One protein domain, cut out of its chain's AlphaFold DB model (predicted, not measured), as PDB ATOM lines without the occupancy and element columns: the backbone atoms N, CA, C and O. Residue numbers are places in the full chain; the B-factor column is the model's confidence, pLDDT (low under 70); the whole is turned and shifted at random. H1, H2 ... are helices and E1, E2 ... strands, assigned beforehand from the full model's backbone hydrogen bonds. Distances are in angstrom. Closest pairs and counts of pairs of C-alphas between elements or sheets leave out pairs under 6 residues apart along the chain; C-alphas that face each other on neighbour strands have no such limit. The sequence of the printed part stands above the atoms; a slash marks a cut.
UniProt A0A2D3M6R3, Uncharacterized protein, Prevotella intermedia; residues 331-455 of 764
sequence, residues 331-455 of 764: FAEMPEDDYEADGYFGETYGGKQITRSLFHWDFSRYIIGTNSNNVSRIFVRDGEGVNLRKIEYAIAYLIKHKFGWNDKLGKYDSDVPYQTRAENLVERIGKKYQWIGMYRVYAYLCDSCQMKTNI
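AT A GLANCE: This is residues 331 to 455 of the 764 residues of an uncharacterized protein of Prevotella intermedia (UniProt A0A2D3M6R3). Two helices, H3 and H5, cross as an X near their middles to make the core, with H1 packed on both. H4 caps one end of the molecule and the small hairpin E1-E2 lies at the other end, while the short H2 makes a corner with H1. The printed part has 125 residues with five named helices and two named strands, in the order H1, H2, E1, E2, H3, H4, H5; the sheet E1 - E2 is antiparallel and the class is mostly helix. The whole is compact, with a radius of gyration of the C-alphas of 14.8 A and spans of 45 by 36 by 20 A.

IN THESE COORDINATES: Start at Phe 331; residues 331 to 348 hold no named element. Find C-alpha 349 at (-44.348, -51.945, -56.944), where H1, residues 349 to 359, begins a run of 15.6 A. Next come H2, residues 362 to 368, 8.9 A, and the strands E1, residues 375 to 381, 10.6 A, and E2, residues 384 to 387, 8.7 A. H3, residues 388 to 401, starts at C-alpha 388, (-30.014, -41.961, -38.705), and covers 20.0 A. H4 is residues 407 to 415, 12.9 A, and H5, residues 429 to 448, runs 28.8 A to C-alpha 448 at (-31.754, -27.420, -34.515).

HOW THE PARTS SIT: Look first at H1: it touches H4, about perpendicular at 88 degrees, with the C-alphas of Gly 350 and Gly 410 closest, 4.3 A apart. With residues 430 to 434 alone, H5 touches H1 at a shallow tilt of 31 degrees, the same way; the closest C-alphas are Ile 354 and Gly 430, 5.8 A. H1 and H2 touch only at the corner, and only just, with 3 pairs of C-alphas within 8 A; the closest are Leu 358 and Ser 364, 5.0 A. The hairpin E1 and E2 has N 376 and O 386 within hydrogen-bond range at 2.8 A, and N 386 and O 379 at 3.0 A. Residues 379 to 380 of E1 also pair, antiparallel, with residues 450 to 451. H5 touches H3 with residues 433 to 441 alone, at a steep tilt of 60 degrees, opposite ways; the closest C-alphas are Ile 395 and Gly 437, 4.7 A. H3 and H4 are apart. Every O i to N i+4 pair is within hydrogen-bond range in H1, H3 and H5, against 2 of 3 in H2 and 4 of 5 in H4.

THE WHOLE: The C-alphas farthest apart are those of Gly 383 and Asp 415, 45.0 A. The printed part has no cut, and the link from H4 to H5 is long, with 13 residues. Within that link look at residues 418 to 424, where the model's pLDDT is under 70; the mean of the printed part is 91.3.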
ATOM      1  N   PHE A 331     -39.285 -34.064 -35.477       93.56
ATOM      2  CA  PHE A 331     -39.092 -35.242 -34.638       93.56
ATOM      3  C   PHE A 331     -40.168 -35.407 -33.568       93.56
ATOM      4  O   PHE A 331     -40.415 -36.537 -33.150       93.56
ATOM      5  N   ALA A 332     -40.803 -34.316 -33.143       91.31
ATOM      6  CA  ALA A 332     -41.911 -34.350 -32.194       91.31
ATOM      7  C   ALA A 332     -43.272 -34.556 -32.881       91.31
ATOM      8  O   ALA A 332     -44.180 -35.124 -32.280       91.31
ATOM      9  N   GLU A 333     -43.422 -34.099 -34.127       88.81
ATOM     10  CA  GLU A 333     -44.683 -34.168 -34.876       88.81
ATOM     11  C   GLU A 333     -44.918 -35.505 -35.590       88.81
ATOM     12  O   GLU A 333     -46.059 -35.815 -35.951       88.81
ATOM     13  N   MET A 334     -43.868 -36.307 -35.802       92.69
ATOM     14  CA  MET A 334     -44.018 -37.625 -36.420       92.69
ATOM     15  C   MET A 334     -44.777 -38.584 -35.472       92.69
ATOM     16  O   MET A 334     -44.376 -38.746 -34.317       92.69
ATOM     17  N   PRO A 335     -45.877 -39.229 -35.908       92.00
ATOM     18  CA  PRO A 335     -46.601 -40.188 -35.077       92.00
ATOM     19  C   PRO A 335     -45.792 -41.477 -34.860       92.00
ATOM     20  O   PRO A 335     -44.883 -41.795 -35.627       92.00
ATOM     21  N   GLU A 336     -46.151 -42.266 -33.848       90.88
ATOM     22  CA  GLU A 336     -45.708 -43.662 -33.784       90.88
ATOM     23  C   GLU A 336     -46.416 -44.460 -34.896       90.88
ATOM     24  O   GLU A 336     -47.642 -44.566 -34.897       90.88
ATOM     25  N   ASP A 337     -45.652 -44.991 -35.853       92.62
ATOM     26  CA  ASP A 337     -46.145 -45.788 -36.984       92.62
ATOM     27  C   ASP A 337     -45.091 -46.838 -37.389       92.62
ATOM     28  O   ASP A 337     -43.911 -46.719 -37.044       92.62
ATOM     29  N   ASP A 338     -45.504 -47.859 -38.138       94.94
ATOM     30  CA  ASP A 338     -44.598 -48.808 -38.789       94.94
ATOM     31  C   ASP A 338     -44.130 -48.239 -40.136       94.94
ATOM     32  O   ASP A 338     -44.602 -48.610 -41.214       94.94
ATOM     33  N   TYR A 339     -43.196 -47.289 -40.062       94.88
ATOM     34  CA  TYR A 339     -42.623 -46.615 -41.230       94.88
ATOM     35  C   TYR A 339     -41.940 -47.573 -42.217       94.88
ATOM     36  O   TYR A 339     -41.830 -47.254 -43.400       94.88
ATOM     37  N   GLU A 340     -41.481 -48.738 -41.750       95.75
ATOM     38  CA  GLU A 340     -40.741 -49.721 -42.552       95.75
ATOM     39  C   GLU A 340     -41.654 -50.759 -43.220       95.75
ATOM     40  O   GLU A 340     -41.179 -51.583 -44.006       95.75
ATOM     41  N   ALA A 341     -42.965 -50.715 -42.958       95.56
ATOM     42  CA  ALA A 341     -43.926 -51.582 -43.623       95.56
ATOM     43  C   ALA A 341     -43.811 -51.443 -45.154       95.56
ATOM     44  O   ALA A 341     -43.903 -50.341 -45.695       95.56
ATOM     45  N   ASP A 342     -43.672 -52.562 -45.881       89.50
ATOM     46  CA  ASP A 342     -43.472 -52.560 -47.348       89.50
ATOM     47  C   ASP A 342     -44.569 -51.740 -48.065       89.50
ATOM     48  O   ASP A 342     -44.280 -51.015 -49.014       89.50
ATOM     49  N   GLY A 343     -45.807 -51.777 -47.553       92.38
ATOM     50  CA  GLY A 343     -46.964 -51.017 -48.047       92.38
ATOM     51  C   GLY A 343     -47.131 -49.591 -47.494       92.38
ATOM     52  O   GLY A 343     -48.169 -48.975 -47.731       92.38
ATOM     53  N   TYR A 344     -46.160 -49.034 -46.756       95.44
ATOM     54  CA  TYR A 344     -46.290 -47.717 -46.111       95.44
ATOM     55  C   TYR A 344     -46.607 -46.588 -47.111       95.44
ATOM     56  O   TYR A 344     -47.443 -45.727 -46.813       95.44
ATOM     57  N   PHE A 345     -45.999 -46.619 -48.305       95.62
ATOM     58  CA  PHE A 345     -46.256 -45.684 -49.416       95.62
ATOM     59  C   PHE A 345     -47.290 -46.186 -50.437       95.62
ATOM     60  O   PHE A 345     -47.409 -45.602 -51.517       95.62
ATOM     61  N   GLY A 346     -48.031 -47.244 -50.101       93.62
ATOM     62  CA  GLY A 346     -49.018 -47.879 -50.968       93.62
ATOM     63  C   GLY A 346     -48.590 -49.252 -51.492       93.62
ATOM     64  O   GLY A 346     -47.477 -49.722 -51.256       93.62
ATOM     65  N   GLU A 347     -49.508 -49.930 -52.181       94.00
ATOM     66  CA  GLU A 347     -49.368 -51.356 -52.512       94.00
ATOM     67  C   GLU A 347     -48.702 -51.630 -53.861       94.00
ATOM     68  O   GLU A 347     -48.375 -52.787 -54.169       94.00
ATOM     69  N   THR A 348     -48.487 -50.592 -54.674       95.94
ATOM     70  CA  THR A 348     -47.834 -50.751 -55.975       95.94
ATOM     71  C   THR A 348     -46.365 -51.143 -55.831       95.94
ATOM     72  O   THR A 348     -45.737 -50.957 -54.785       95.94
ATOM     73  N   TYR A 349     -45.781 -51.665 -56.913       93.81
ATOM     74  CA  TYR A 349     -44.348 -51.945 -56.944       93.81
ATOM     75  C   TYR A 349     -43.530 -50.666 -56.703       93.81
ATOM     76  O   TYR A 349     -42.634 -50.678 -55.867       93.81
ATOM     77  N   GLY A 350     -43.892 -49.546 -57.339       92.94
ATOM     78  CA  GLY A 350     -43.263 -48.241 -57.112       92.94
ATOM     79  C   GLY A 350     -43.333 -47.746 -55.659       92.94
ATOM     80  O   GLY A 350     -42.330 -47.262 -55.140       92.94
ATOM     81  N   GLY A 351     -44.464 -47.931 -54.965       94.88
ATOM     82  CA  GLY A 351     -44.588 -47.603 -53.536       94.88
ATOM     83  C   GLY A 351     -43.619 -48.417 -52.673       94.88
ATOM     84  O   GLY A 351     -42.813 -47.854 -51.931       94.88
ATOM     85  N   LYS A 352     -43.599 -49.740 -52.874       95.12
ATOM     86  CA  LYS A 352     -42.674 -50.672 -52.198       95.12
ATOM     87  C   LYS A 352     -41.206 -50.352 -52.487       95.12
ATOM     88  O   LYS A 352     -40.346 -50.480 -51.617       95.12
ATOM     89  N   GLN A 353     -40.898 -49.891 -53.700       92.94
ATOM     90  CA  GLN A 353     -39.554 -49.455 -54.081       92.94
ATOM     91  C   GLN A 353     -39.078 -48.232 -53.286       92.94
ATOM     92  O   GLN A 353     -37.887 -48.142 -52.992       92.94
ATOM     93  N   ILE A 354     -39.964 -47.300 -52.916       94.88
ATOM     94  CA  ILE A 354     -39.595 -46.176 -52.039       94.88
ATOM     95  C   ILE A 354     -39.258 -46.688 -50.644       94.88
ATOM     96  O   ILE A 354     -38.180 -46.363 -50.151       94.88
ATOM     97  N   THR A 355     -40.112 -47.528 -50.045       95.12
ATOM     98  CA  THR A 355     -39.863 -48.109 -48.715       95.12
ATOM     99  C   THR A 355     -38.508 -48.815 -48.681       95.12
ATOM    100  O   THR A 355     -37.631 -48.485 -47.884       95.12
ATOM    101  N   ARG A 356     -38.274 -49.737 -49.621       94.19
ATOM    102  CA  ARG A 356     -37.026 -50.510 -49.673       94.19
ATOM    103  C   ARG A 356     -35.808 -49.629 -49.932       94.19
ATOM    104  O   ARG A 356     -34.769 -49.838 -49.313       94.19
ATOM    105  N   SER A 357     -35.932 -48.630 -50.807       94.25
ATOM    106  CA  SER A 357     -34.871 -47.650 -51.063       94.25
ATOM    107  C   SER A 357     -34.518 -46.860 -49.796       94.25
ATOM    108  O   SER A 357     -33.338 -46.762 -49.457       94.25
ATOM    109  N   LEU A 358     -35.528 -46.352 -49.079       96.50
ATOM    110  CA  LEU A 358     -35.361 -45.460 -47.929       96.50
ATOM    111  C   LEU A 358     -34.828 -46.165 -46.678       96.50
ATOM    112  O   LEU A 358     -34.119 -45.526 -45.917       96.50
ATOM    113  N   PHE A 359     -35.138 -47.451 -46.484       96.19
ATOM    114  CA  PHE A 359     -34.814 -48.162 -45.236       96.19
ATOM    115  C   PHE A 359     -33.813 -49.313 -45.381       96.19
ATOM    116  O   PHE A 359     -33.233 -49.760 -44.389       96.19
ATOM    117  N   HIS A 360     -33.619 -49.849 -46.592       91.81
ATOM    118  CA  HIS A 360     -32.880 -51.107 -46.764       91.81
ATOM    119  C   HIS A 360     -31.807 -51.073 -47.851       91.81
ATOM    120  O   HIS A 360     -30.826 -51.819 -47.744       91.81
ATOM    121  N   TRP A 361     -31.985 -50.267 -48.899       90.44
ATOM    122  CA  TRP A 361     -31.132 -50.257 -50.089       90.44
ATOM    123  C   TRP A 361     -30.373 -48.937 -50.238       90.44
ATOM    124  O   TRP A 361     -29.817 -48.433 -49.267       90.44
ATOM    125  N   ASP A 362     -30.256 -48.433 -51.466       84.81
ATOM    126  CA  ASP A 362     -29.210 -47.489 -51.832       84.81
ATOM    127  C   ASP A 362     -29.335 -46.131 -51.143       84.81
ATOM    128  O   ASP A 362     -28.325 -45.605 -50.676       84.81
ATOM    129  N   PHE A 363     -30.556 -45.602 -51.014       92.50
ATOM    130  CA  PHE A 363     -30.777 -44.318 -50.352       92.50
ATOM    131  C   PHE A 363     -30.419 -44.403 -48.860       92.50
ATOM    132  O   PHE A 363     -29.611 -43.618 -48.371       92.50
ATOM    133  N   SER A 364     -30.909 -45.430 -48.160       94.62
ATOM    134  CA  SER A 364     -30.537 -45.703 -46.763       94.62
ATOM    135  C   SER A 364     -29.021 -45.866 -46.584       94.62
ATOM    136  O   SER A 364     -28.378 -45.189 -45.777       94.62
ATOM    137  N   ARG A 365     -28.417 -46.767 -47.367       92.12
ATOM    138  CA  ARG A 365     -27.046 -47.229 -47.133       92.12
ATOM    139  C   ARG A 365     -25.994 -46.209 -47.531       92.12
ATOM    140  O   ARG A 365     -25.021 -46.075 -46.801       92.12
ATOM    141  N   TYR A 366     -26.151 -45.557 -48.682       89.00
ATOM    142  CA  TYR A 366     -25.082 -44.752 -49.280       89.00
ATOM    143  C   TYR A 366     -25.348 -43.250 -49.235       89.00
ATOM    144  O   TYR A 366     -24.373 -42.512 -49.220       89.00
ATOM    145  N   ILE A 367     -26.613 -42.816 -49.173       91.69
ATOM    146  CA  ILE A 367     -26.964 -41.390 -49.056       91.69
ATOM    147  C   ILE A 367     -27.114 -41.000 -47.579       91.69
ATOM    148  O   ILE A 367     -26.451 -40.091 -47.095       91.69
ATOM    149  N   ILE A 368     -27.922 -41.738 -46.810       92.94
ATOM    150  CA  ILE A 368     -28.075 -41.482 -45.364       92.94
ATOM    151  C   ILE A 368     -26.889 -42.064 -44.569       92.94
ATOM    152  O   ILE A 368     -26.510 -41.535 -43.523       92.94
ATOM    153  N   GLY A 369     -26.256 -43.129 -45.073       92.12
ATOM    154  CA  GLY A 369     -25.028 -43.696 -44.503       92.12
ATOM    155  C   GLY A 369     -25.244 -44.758 -43.420       92.12
ATOM    156  O   GLY A 369     -24.346 -44.994 -42.600       92.12
ATOM    157  N   THR A 370     -26.410 -45.415 -43.399       93.19
ATOM    158  CA  THR A 370     -26.774 -46.415 -42.374       93.19
ATOM    159  C   THR A 370     -25.968 -47.713 -42.448       93.19
ATOM    160  O   THR A 370     -25.952 -48.493 -41.499       93.19
ATOM    161  N   ASN A 371     -25.261 -47.960 -43.556       92.38
ATOM    162  CA  ASN A 371     -24.408 -49.143 -43.706       92.38
ATOM    163  C   ASN A 371     -23.145 -49.101 -42.830       92.38
ATOM    164  O   ASN A 371     -22.527 -50.139 -42.606       92.38
ATOM    165  N   SER A 372     -22.757 -47.907 -42.375       88.25
ATOM    166  CA  SER A 372     -21.484 -47.657 -41.693       88.25
ATOM    167  C   SER A 372     -21.664 -46.972 -40.341       88.25
ATOM    168  O   SER A 372     -20.714 -46.917 -39.563       88.25
ATOM    169  N   ASN A 373     -22.845 -46.412 -40.061       89.69
ATOM    170  CA  ASN A 373     -23.121 -45.643 -38.850       89.69
ATOM    171  C   ASN A 373     -24.576 -45.819 -38.406       89.69
ATOM    172  O   ASN A 373     -25.458 -46.049 -39.224       89.69
ATOM    173  N   ASN A 374     -24.830 -45.621 -37.112       94.69
ATOM    174  CA  ASN A 374     -26.190 -45.532 -36.557       94.69
ATOM    175  C   ASN A 374     -26.614 -44.081 -36.268       94.69
ATOM    176  O   ASN A 374     -27.794 -43.795 -36.068       94.69
ATOM    177  N   VAL A 375     -25.643 -43.167 -36.235       95.56
ATOM    178  CA  VAL A 375     -25.808 -41.745 -35.926       95.56
ATOM    179  C   VAL A 375     -25.103 -40.890 -36.978       95.56
ATOM    180  O   VAL A 375     -24.147 -41.341 -37.612       95.56
ATOM    181  N   SER A 376     -25.575 -39.660 -37.169       93.19
ATOM    182  CA  SER A 376     -24.972 -38.686 -38.074       93.19
ATOM    183  C   SER A 376     -23.570 -38.313 -37.604       93.19
ATOM    184  O   SER A 376     -23.332 -38.099 -36.416       93.19
ATOM    185  N   ARG A 377     -22.639 -38.211 -38.558       89.50
ATOM    186  CA  ARG A 377     -21.283 -37.691 -38.317       89.50
ATOM    187  C   ARG A 377     -21.209 -36.164 -38.374       89.50
ATOM    188  O   ARG A 377     -20.199 -35.610 -37.962       89.50
ATOM    189  N   ILE A 378     -22.255 -35.514 -38.885       92.00
ATOM    190  CA  ILE A 378     -22.308 -34.063 -39.102       92.00
ATOM    191  C   ILE A 378     -23.197 -33.413 -38.054       92.00
ATOM    192  O   ILE A 378     -22.746 -32.527 -37.339       92.00
ATOM    193  N   PHE A 379     -24.445 -33.867 -37.941       94.81
ATOM    194  CA  PHE A 379     -25.425 -33.249 -37.058       94.81
ATOM    195  C   PHE A 379     -25.328 -33.832 -35.649       94.81
ATOM    196  O   PHE A 379     -25.532 -35.034 -35.451       94.81
ATOM    197  N   VAL A 380     -25.054 -32.963 -34.677       95.00
ATOM    198  CA  VAL A 380     -24.929 -33.303 -33.257       95.00
ATOM    199  C   VAL A 380     -25.968 -32.534 -32.451       95.00
ATOM    200  O   VAL A 380     -26.092 -31.316 -32.583       95.00
ATOM    201  N   ARG A 381     -26.709 -33.247 -31.605       93.75
ATOM    202  CA  ARG A 381     -27.700 -32.695 -30.679       93.75
ATOM    203  C   ARG A 381     -27.404 -33.228 -29.281       93.75
ATOM    204  O   ARG A 381     -27.197 -34.423 -29.117       93.75
ATOM    205  N   ASP A 382     -27.335 -32.336 -28.298       91.56
ATOM    206  CA  ASP A 382     -27.057 -32.677 -26.893       91.56
ATOM    207  C   ASP A 382     -25.766 -33.501 -26.685       91.56
ATOM    208  O   ASP A 382     -25.684 -34.359 -25.809       91.56
ATOM    209  N   GLY A 383     -24.738 -33.240 -27.501       89.44
ATOM    210  CA  GLY A 383     -23.449 -33.940 -27.445       89.44
ATOM    211  C   GLY A 383     -23.417 -35.301 -28.149       89.44
ATOM    212  O   GLY A 383     -22.355 -35.918 -28.216       89.44
ATOM    213  N   GLU A 384     -24.531 -35.755 -28.728       92.44
ATOM    214  CA  GLU A 384     -24.622 -37.022 -29.455       92.44
ATOM    215  C   GLU A 384     -24.991 -36.814 -30.931       92.44
ATOM    216  O   GLU A 384     -25.712 -35.888 -31.305       92.44
ATOM    217  N   GLY A 385     -24.491 -37.689 -31.807       94.75
ATOM    218  CA  GLY A 385     -24.876 -37.671 -33.218       94.75
ATOM    219  C   GLY A 385     -26.363 -38.001 -33.389       94.75
ATOM    220  O   GLY A 385     -26.882 -38.926 -32.764       94.75
ATOM    221  N   VAL A 386     -27.057 -37.281 -34.272       96.69
ATOM    222  CA  VAL A 386     -28.491 -37.508 -34.526       96.69
ATOM    223  C   VAL A 386     -28.719 -38.913 -35.091       96.69
ATOM    224  O   VAL A 386     -28.063 -39.319 -36.045       96.69
ATOM    225  N   ASN A 387     -29.669 -39.662 -34.529       96.81
ATOM    226  CA  ASN A 387     -29.972 -41.028 -34.959       96.81
ATOM    227  C   ASN A 387     -30.426 -41.085 -36.436       96.81
ATOM    228  O   ASN A 387     -31.419 -40.457 -36.807       96.81
ATOM    229  N   LEU A 388     -29.735 -41.880 -37.263       96.50
ATOM    230  CA  LEU A 388     -30.014 -41.961 -38.705       96.50
ATOM    231  C   LEU A 388     -31.373 -42.602 -39.016       96.50
ATOM    232  O   LEU A 388     -32.025 -42.222 -39.982       96.50
ATOM    233  N   ARG A 389     -31.846 -43.524 -38.173       95.62
ATOM    234  CA  ARG A 389     -33.171 -44.139 -38.324       95.62
ATOM    235  C   ARG A 389     -34.291 -43.119 -38.103       95.62
ATOM    236  O   ARG A 389     -35.265 -43.106 -38.846       95.62
ATOM    237  N   LYS A 390     -34.129 -42.204 -37.137       95.88
ATOM    238  CA  LYS A 390     -35.064 -41.078 -36.949       95.88
ATOM    239  C   LYS A 390     -35.089 -40.138 -38.156       95.88
ATOM    240  O   LYS A 390     -36.153 -39.630 -38.495       95.88
ATOM    241  N   ILE A 391     -33.943 -39.930 -38.813       96.94
ATOM    242  CA  ILE A 391     -33.873 -39.175 -40.073       96.94
ATOM    243  C   ILE A 391     -34.696 -39.886 -41.156       96.94
ATOM    244  O   ILE A 391     -35.540 -39.247 -41.779       96.94
ATOM    245  N   GLU A 392     -34.527 -41.201 -41.339       97.69
ATOM    246  CA  GLU A 392     -35.321 -41.981 -42.302       97.69
ATOM    247  C   GLU A 392     -36.833 -41.902 -42.024       97.69
ATOM    248  O   GLU A 392     -37.617 -41.693 -42.951       97.69
ATOM    249  N   TYR A 393     -37.257 -42.003 -40.758       98.00
ATOM    250  CA  TYR A 393     -38.672 -41.882 -40.375       98.00
ATOM    251  C   TYR A 393     -39.235 -40.487 -40.652       98.00
ATOM    252  O   TYR A 393     -40.326 -40.370 -41.210       98.00
ATOM    253  N   ALA A 394     -38.476 -39.427 -40.359       97.81
ATOM    254  CA  ALA A 394     -38.886 -38.063 -40.688       97.81
ATOM    255  C   ALA A 394     -39.042 -37.865 -42.207       97.81
ATOM    256  O   ALA A 394     -40.033 -37.284 -42.652       97.81
ATOM    257  N   ILE A 395     -38.122 -38.405 -43.017       97.94
ATOM    258  CA  ILE A 395     -38.235 -38.391 -44.485       97.94
ATOM    259  C   ILE A 395     -39.522 -39.109 -44.919       97.94
ATOM    260  O   ILE A 395     -40.294 -38.571 -45.713       97.94
ATOM    261  N   ALA A 396     -39.795 -40.297 -44.375       97.88
ATOM    262  CA  ALA A 396     -40.981 -41.068 -44.735       97.88
ATOM    263  C   ALA A 396     -42.294 -40.373 -44.349       97.88
ATOM    264  O   ALA A 396     -43.250 -40.354 -45.135       97.88
ATOM    265  N   TYR A 397     -42.332 -39.768 -43.161       97.50
ATOM    266  CA  TYR A 397     -43.444 -38.948 -42.695       97.50
ATOM    267  C   TYR A 397     -43.728 -37.789 -43.662       97.50
ATOM    268  O   TYR A 397     -44.863 -37.633 -44.120       97.50
ATOM    269  N   LEU A 398     -42.698 -37.028 -44.044       97.50
ATOM    270  CA  LEU A 398     -42.824 -35.896 -44.966       97.50
ATOM    271  C   LEU A 398     -43.371 -36.322 -46.335       97.50
ATOM    272  O   LEU A 398     -44.335 -35.729 -46.824       97.50
ATOM    273  N   ILE A 399     -42.808 -37.379 -46.929       97.56
ATOM    274  CA  ILE A 399     -43.217 -37.885 -48.251       97.56
ATOM    275  C   ILE A 399     -44.708 -38.235 -48.276       97.56
ATOM    276  O   ILE A 399     -45.426 -37.844 -49.202       97.56
ATOM    277  N   LYS A 400     -45.184 -38.949 -47.250       95.19
ATOM    278  CA  LYS A 400     -46.569 -39.426 -47.182       95.19
ATOM    279  C   LYS A 400     -47.550 -38.322 -46.790       95.19
ATOM    280  O   LYS A 400     -48.594 -38.187 -47.423       95.19
ATOM    281  N   HIS A 401     -47.227 -37.529 -45.769       93.69
ATOM    282  CA  HIS A 401     -48.199 -36.639 -45.124       93.69
ATOM    283  C   HIS A 401     -48.089 -35.168 -45.527       93.69
ATOM    284  O   HIS A 401     -49.082 -34.450 -45.417       93.69
ATOM    285  N   LYS A 402     -46.925 -34.708 -45.999       94.50
ATOM    286  CA  LYS A 402     -46.712 -33.301 -46.383       94.50
ATOM    287  C   LYS A 402     -46.576 -33.122 -47.896       94.50
ATOM    288  O   LYS A 402     -47.102 -32.156 -48.437       94.50
ATOM    289  N   PHE A 403     -45.923 -34.055 -48.588       95.94
ATOM    290  CA  PHE A 403     -45.697 -33.969 -50.040       95.94
ATOM    291  C   PHE A 403     -46.766 -34.684 -50.875       95.94
ATOM    292  O   PHE A 403     -46.910 -34.412 -52.066       95.94
ATOM    293  N   GLY A 404     -47.554 -35.564 -50.252       94.56
ATOM    294  CA  GLY A 404     -48.732 -36.172 -50.869       94.56
ATOM    295  C   GLY A 404     -48.422 -37.260 -51.898       94.56
ATOM    296  O   GLY A 404     -49.215 -37.451 -52.832       94.56
ATOM    297  N   TRP A 405     -47.290 -37.963 -51.751       95.44
ATOM    298  CA  TRP A 405     -47.001 -39.161 -52.543       95.44
ATOM    299  C   TRP A 405     -48.144 -40.184 -52.430       95.44
ATOM    300  O   TRP A 405     -48.727 -40.356 -51.360       95.44
ATOM    301  N   ASN A 406     -48.483 -40.865 -53.530       94.75
ATOM    302  CA  ASN A 406     -49.613 -41.795 -53.572       94.75
ATOM    303  C   ASN A 406     -49.469 -42.882 -54.654       94.75
ATOM    304  O   ASN A 406     -48.630 -42.793 -55.550       94.75
ATOM    305  N   ASP A 407     -50.358 -43.879 -54.612       94.50
ATOM    306  CA  ASP A 407     -50.364 -45.035 -55.521       94.50
ATOM    307  C   ASP A 407     -50.498 -44.684 -57.012       94.50
ATOM    308  O   ASP A 407     -50.113 -45.496 -57.850       94.50
ATOM    309  N   LYS A 408     -51.026 -43.512 -57.398       94.94
ATOM    310  CA  LYS A 408     -51.046 -43.128 -58.825       94.94
ATOM    311  C   LYS A 408     -49.630 -42.872 -59.332       94.94
ATOM    312  O   LYS A 408     -49.264 -43.402 -60.376       94.94
ATOM    313  N   LEU A 409     -48.827 -42.139 -58.560       95.50
ATOM    314  CA  LEU A 409     -47.399 -41.971 -58.838       95.50
ATOM    315  C   LEU A 409     -46.664 -43.308 -58.697       95.50
ATOM    316  O   LEU A 409     -45.834 -43.648 -59.531       95.50
ATOM    317  N   GLY A 410     -47.051 -44.123 -57.711       95.31
ATOM    318  CA  GLY A 410     -46.537 -45.479 -57.538       95.31
ATOM    319  C   GLY A 410     -46.786 -46.411 -58.731       95.31
ATOM    320  O   GLY A 410     -46.009 -47.345 -58.925       95.31
ATOM    321  N   LYS A 411     -47.845 -46.202 -59.525       95.69
ATOM    322  CA  LYS A 411     -48.069 -46.935 -60.784       95.69
ATOM    323  C   LYS A 411     -47.066 -46.504 -61.845       95.69
ATOM    324  O   LYS A 411     -46.373 -47.368 -62.356       95.69
ATOM    325  N   TYR A 412     -46.924 -45.198 -62.078       93.62
ATOM    326  CA  TYR A 412     -45.917 -44.659 -63.001       93.62
ATOM    327  C   TYR A 412     -44.504 -45.147 -62.650       93.62
ATOM    328  O   TYR A 412     -43.805 -45.699 -63.491       93.62
ATOM    329  N   ASP A 413     -44.115 -45.043 -61.376       93.56
ATOM    330  CA  ASP A 413     -42.810 -45.492 -60.876       93.56
ATOM    331  C   ASP A 413     -42.546 -46.990 -61.087       93.56
ATOM    332  O   ASP A 413     -41.391 -47.410 -61.059       93.56
ATOM    333  N   SER A 414     -43.597 -47.803 -61.251       91.25
ATOM    334  CA  SER A 414     -43.456 -49.240 -61.507       91.25
ATOM    335  C   SER A 414     -42.954 -49.531 -62.923       91.25
ATOM    336  O   SER A 414     -42.353 -50.582 -63.132       91.25
ATOM    337  N   ASP A 415     -43.178 -48.601 -63.856       87.25
ATOM    338  CA  ASP A 415     -42.824 -48.731 -65.272       87.25
ATOM    339  C   ASP A 415     -41.511 -48.005 -65.621       87.25
ATOM    340  O   ASP A 415     -40.964 -48.195 -66.707       87.25
ATOM    341  N   VAL A 416     -40.971 -47.192 -64.703       83.00
ATOM    342  CA  VAL A 416     -39.679 -46.518 -64.891       83.00
ATOM    343  C   VAL A 416     -38.552 -47.558 -64.826       83.00
ATOM    344  O   VAL A 416     -38.412 -48.245 -63.806       83.00
ATOM    345  N   PRO A 417     -37.718 -47.684 -65.875       72.44
ATOM    346  CA  PRO A 417     -36.665 -48.686 -65.911       72.44
ATOM    347  C   PRO A 417     -35.623 -48.429 -64.821       72.44
ATOM    348  O   PRO A 417     -35.227 -47.294 -64.551       72.44
ATOM    349  N   TYR A 418     -35.148 -49.511 -64.208       65.38
ATOM    350  CA  TYR A 418     -34.010 -49.445 -63.303       65.38
ATOM    351  C   TYR A 418     -32.730 -49.212 -64.111       65.38
ATOM    352  O   TYR A 418     -32.389 -50.028 -64.967       65.38
ATOM    353  N   GLN A 419     -32.008 -48.136 -63.806       64.12
ATOM    354  CA  GLN A 419     -30.670 -47.885 -64.336       64.12
ATOM    355  C   GLN A 419     -29.603 -48.153 -63.278       64.12
ATOM    356  O   GLN A 419     -29.833 -48.026 -62.072       64.12
ATOM    357  N   THR A 420     -28.419 -48.554 -63.738       53.97
ATOM    358  CA  THR A 420     -27.271 -48.732 -62.846       53.97
ATOM    359  C   THR A 420     -26.741 -47.375 -62.378       53.97
ATOM    360  O   THR A 420     -26.954 -46.349 -63.025       53.97
ATOM    361  N   ARG A 421     -25.986 -47.368 -61.270       52.50
ATOM    362  CA  ARG A 421     -25.370 -46.145 -60.721       52.50
ATOM    363  C   ARG A 421     -24.410 -45.443 -61.686       52.50
ATOM    364  O   ARG A 421     -24.122 -44.274 -61.479       52.50
ATOM    365  N   ALA A 422     -23.887 -46.164 -62.677       42.41
ATOM    366  CA  ALA A 422     -22.989 -45.603 -63.680       42.41
ATOM    367  C   ALA A 422     -23.740 -44.807 -64.761       42.41
ATOM    368  O   ALA A 422     -23.148 -43.933 -65.375       42.41
ATOM    369  N   GLU A 423     -25.028 -45.096 -64.982       58.94
ATOM    370  CA  GLU A 423     -25.847 -44.416 -65.992       58.94
ATOM    371  C   GLU A 423     -26.601 -43.228 -65.377       58.94
ATOM    372  O   GLU A 423     -26.450 -42.114 -65.860       58.94
ATOM    373  N   ASN A 424     -27.377 -43.435 -64.297       68.62
ATOM    374  CA  ASN A 424     -28.125 -42.398 -63.547       68.62
ATOM    375  C   ASN A 424     -28.838 -41.314 -64.407       68.62
ATOM    376  O   ASN A 424     -29.066 -40.192 -63.945       68.62
ATOM    377  N   LEU A 425     -29.218 -41.630 -65.650       77.25
ATOM    378  CA  LEU A 425     -29.863 -40.693 -66.577       77.25
ATOM    379  C   LEU A 425     -31.349 -40.526 -66.248       77.25
ATOM    380  O   LEU A 425     -31.913 -39.443 -66.398       77.25
ATOM    381  N   VAL A 426     -31.960 -41.611 -65.776       84.75
ATOM    382  CA  VAL A 426     -33.381 -41.777 -65.491       84.75
ATOM    383  C   VAL A 426     -33.553 -42.104 -64.012       84.75
ATOM    384  O   VAL A 426     -32.862 -42.956 -63.455       84.75
ATOM    385  N   GLU A 427     -34.510 -41.444 -63.368       88.00
ATOM    386  CA  GLU A 427     -34.817 -41.668 -61.959       88.00
ATOM    387  C   GLU A 427     -36.327 -41.597 -61.701       88.00
ATOM    388  O   GLU A 427     -37.052 -40.765 -62.248       88.00
ATOM    389  N   ARG A 428     -36.798 -42.507 -60.844       93.00
ATOM    390  CA  ARG A 428     -38.182 -42.587 -60.368       93.00
ATOM    391  C   ARG A 428     -38.611 -41.307 -59.649       93.00
ATOM    392  O   ARG A 428     -37.834 -40.746 -58.874       93.00
ATOM    393  N   ILE A 429     -39.878 -40.915 -59.784       95.50
ATOM    394  CA  ILE A 429     -40.426 -39.766 -59.043       95.50
ATOM    395  C   ILE A 429     -40.357 -40.054 -57.536       95.50
ATOM    396  O   ILE A 429     -40.045 -39.164 -56.750       95.50
ATOM    397  N   GLY A 430     -40.514 -41.311 -57.116       95.44
ATOM    398  CA  GLY A 430     -40.347 -41.693 -55.717       95.44
ATOM    399  C   GLY A 430     -38.981 -41.328 -55.131       95.44
ATOM    400  O   GLY A 430     -38.907 -40.923 -53.975       95.44
ATOM    401  N   LYS A 431     -37.902 -41.399 -55.924       94.12
ATOM    402  CA  LYS A 431     -36.552 -41.021 -55.475       94.12
ATOM    403  C   LYS A 431     -36.359 -39.498 -55.445       94.12
ATOM    404  O   LYS A 431     -35.783 -39.007 -54.478       94.12
ATOM    405  N   LYS A 432     -36.983 -38.740 -56.364       95.25
ATOM    406  CA  LYS A 432     -37.156 -37.273 -56.226       95.25
ATOM    407  C   LYS A 432     -37.768 -36.912 -54.863       95.25
ATOM    408  O   LYS A 432     -37.261 -36.027 -54.182       95.25
ATOM    409  N   TYR A 433     -38.812 -37.617 -54.422       97.62
ATOM    410  CA  TYR A 433     -39.455 -37.355 -53.124       97.62
ATOM    411  C   TYR A 433     -38.550 -37.716 -51.936       97.62
ATOM    412  O   TYR A 433     -38.586 -37.023 -50.921       97.62
ATOM    413  N   GLN A 434     -37.710 -38.752 -52.061       97.25
ATOM    414  CA  GLN A 434     -36.686 -39.080 -51.061       97.25
ATOM    415  C   GLN A 434     -35.656 -37.954 -50.913       97.25
ATOM    416  O   GLN A 434     -35.377 -37.544 -49.788       97.25
ATOM    417  N   TRP A 435     -35.154 -37.408 -52.025       96.44
ATOM    418  CA  TRP A 435     -34.243 -36.259 -52.016       96.44
ATOM    419  C   TRP A 435     -34.881 -35.018 -51.389       96.44
ATOM    420  O   TRP A 435     -34.312 -34.455 -50.458       96.44
ATOM    421  N   ILE A 436     -36.090 -34.640 -51.821       97.06
ATOM    422  CA  ILE A 436     -36.825 -33.496 -51.252       97.06
ATOM    423  C   ILE A 436     -37.066 -33.693 -49.744       97.06
ATOM    424  O   ILE A 436     -36.882 -32.773 -48.950       97.06
ATOM    425  N   GLY A 437     -37.439 -34.904 -49.316       97.38
ATOM    426  CA  GLY A 437     -37.611 -35.222 -47.898       97.38
ATOM    427  C   GLY A 437     -36.319 -35.113 -47.104       97.38
ATOM    428  O   GLY A 437     -36.321 -34.533 -46.021       97.38
ATOM    429  N   MET A 438     -35.206 -35.604 -47.647       97.12
ATOM    430  CA  MET A 438     -33.907 -35.483 -46.996       97.12
ATOM    431  C   MET A 438     -33.476 -34.023 -46.866       97.12
ATOM    432  O   MET A 438     -33.089 -33.610 -45.776       97.12
ATOM    433  N   TYR A 439     -33.602 -33.222 -47.925       97.38
ATOM    434  CA  TYR A 439     -33.262 -31.799 -47.887       97.38
ATOM    435  C   TYR A 439     -34.157 -31.007 -46.931       97.38
ATOM    436  O   TYR A 439     -33.671 -30.110 -46.243       97.38
ATOM    437  N   ARG A 440     -35.436 -31.375 -46.798       96.62
ATOM    438  CA  ARG A 440     -36.335 -30.811 -45.781       96.62
ATOM    439  C   ARG A 440     -35.891 -31.159 -44.354       96.62
ATOM    440  O   ARG A 440     -35.904 -30.285 -43.489       96.62
ATOM    441  N   VAL A 441     -35.468 -32.402 -44.104       97.19
ATOM    442  CA  VAL A 441     -34.946 -32.821 -42.788       97.19
ATOM    443  C   VAL A 441     -33.602 -32.164 -42.489       97.19
ATOM    444  O   VAL A 441     -33.408 -31.670 -41.385       97.19
ATOM    445  N   TYR A 442     -32.678 -32.110 -43.447       96.12
ATOM    446  CA  TYR A 442     -31.360 -31.507 -43.240       96.12
ATOM    447  C   TYR A 442     -31.452 -30.002 -42.997       96.12
ATOM    448  O   TYR A 442     -30.766 -29.513 -42.111       96.12
ATOM    449  N   ALA A 443     -32.352 -29.285 -43.682       95.50
ATOM    450  CA  ALA A 443     -32.634 -27.884 -43.370       95.50
ATOM    451  C   ALA A 443     -33.083 -27.708 -41.907       95.50
ATOM    452  O   ALA A 443     -32.535 -26.874 -41.193       95.50
ATOM    453  N   TYR A 444     -34.005 -28.551 -41.427       96.00
ATOM    454  CA  TYR A 444     -34.409 -28.568 -40.015       96.00
ATOM    455  C   TYR A 444     -33.237 -28.897 -39.070       96.00
ATOM    456  O   TYR A 444     -33.115 -28.295 -38.003       96.00
ATOM    457  N   LEU A 445     -32.348 -29.827 -39.437       95.62
ATOM    458  CA  LEU A 445     -31.179 -30.172 -38.621       95.62
ATOM    459  C   LEU A 445     -30.125 -29.056 -38.595       95.62
ATOM    460  O   LEU A 445     -29.520 -28.851 -37.547       95.62
ATOM    461  N   CYS A 446     -29.939 -28.302 -39.682       94.75
ATOM    462  CA  CYS A 446     -29.098 -27.101 -39.687       94.75
ATOM    463  C   CYS A 446     -29.582 -26.062 -38.662       94.75
ATOM    464  O   CYS A 446     -28.758 -25.375 -38.065       94.75
ATOM    465  N   ASP A 447     -30.891 -25.982 -38.417       94.62
ATOM    466  CA  ASP A 447     -31.489 -24.992 -37.510       94.62
ATOM    467  C   ASP A 447     -31.582 -25.480 -36.052       94.62
ATOM    468  O   ASP A 447     -31.753 -24.683 -35.133       94.62
ATOM    469  N   SER A 448     -31.470 -26.791 -35.817       94.06
ATOM    470  CA  SER A 448     -31.754 -27.420 -34.515       94.06
ATOM    471  C   SER A 448     -30.591 -28.213 -33.908       94.06
ATOM    472  O   SER A 448     -30.738 -28.784 -32.824       94.06
ATOM    473  N   CYS A 449     -29.450 -28.289 -34.594       95.06
ATOM    474  CA  CYS A 449     -28.273 -29.053 -34.177       95.06
ATOM    475  C   CYS A 449     -26.990 -28.233 -34.358       95.06
ATOM    476  O   CYS A 449     -26.962 -27.244 -35.083       95.06
ATOM    477  N   GLN A 450     -25.890 -28.676 -33.752       94.81
ATOM    478  CA  GLN A 450     -24.549 -28.230 -34.139       94.81
ATOM    479  C   GLN A 450     -24.064 -29.052 -35.342       94.81
ATOM    480  O   GLN A 450     -24.392 -30.240 -35.445       94.81
ATOM    481  N   MET A 451     -23.269 -28.452 -36.234       93.25
ATOM    482  CA  MET A 451     -22.663 -29.154 -37.372       93.25
ATOM    483  C   MET A 451     -21.156 -29.316 -37.189       93.25
ATOM    484  O   MET A 451     -20.447 -28.336 -36.975       93.25
ATOM    485  N   LYS A 452     -20.657 -30.550 -37.295       90.00
ATOM    486  CA  LYS A 452     -19.219 -30.840 -37.388       90.00
ATOM    487  C   LYS A 452     -18.714 -30.526 -38.798       90.00
ATOM    488  O   LYS A 452     -19.324 -30.988 -39.760       90.00
ATOM    489  N   THR A 453     -17.604 -29.796 -38.918       83.88
ATOM    490  CA  THR A 453     -16.999 -29.460 -40.226       83.88
ATOM    491  C   THR A 453     -15.887 -30.425 -40.625       83.88
ATOM    492  O   THR A 453     -15.753 -30.766 -41.793       83.88
ATOM    493  N   ASN A 454     -15.153 -30.969 -39.655       77.62
ATOM    494  CA  ASN A 454     -13.960 -31.781 -39.886       77.62
ATOM    495  C   ASN A 454     -14.200 -33.283 -39.634       77.62
ATOM    496  O   ASN A 454     -13.612 -33.909 -38.751       77.62
ATOM    497  N   ILE A 455     -15.054 -33.896 -40.454       73.44
ATOM    498  CA  ILE A 455     -15.506 -35.292 -40.281       73.44
ATOM    499  C   ILE A 455     -14.425 -36.371 -40.501       73.44
ATOM    500  O   ILE A 455     -14.679 -37.551 -40.243       73.44
TER     501      ILE A 455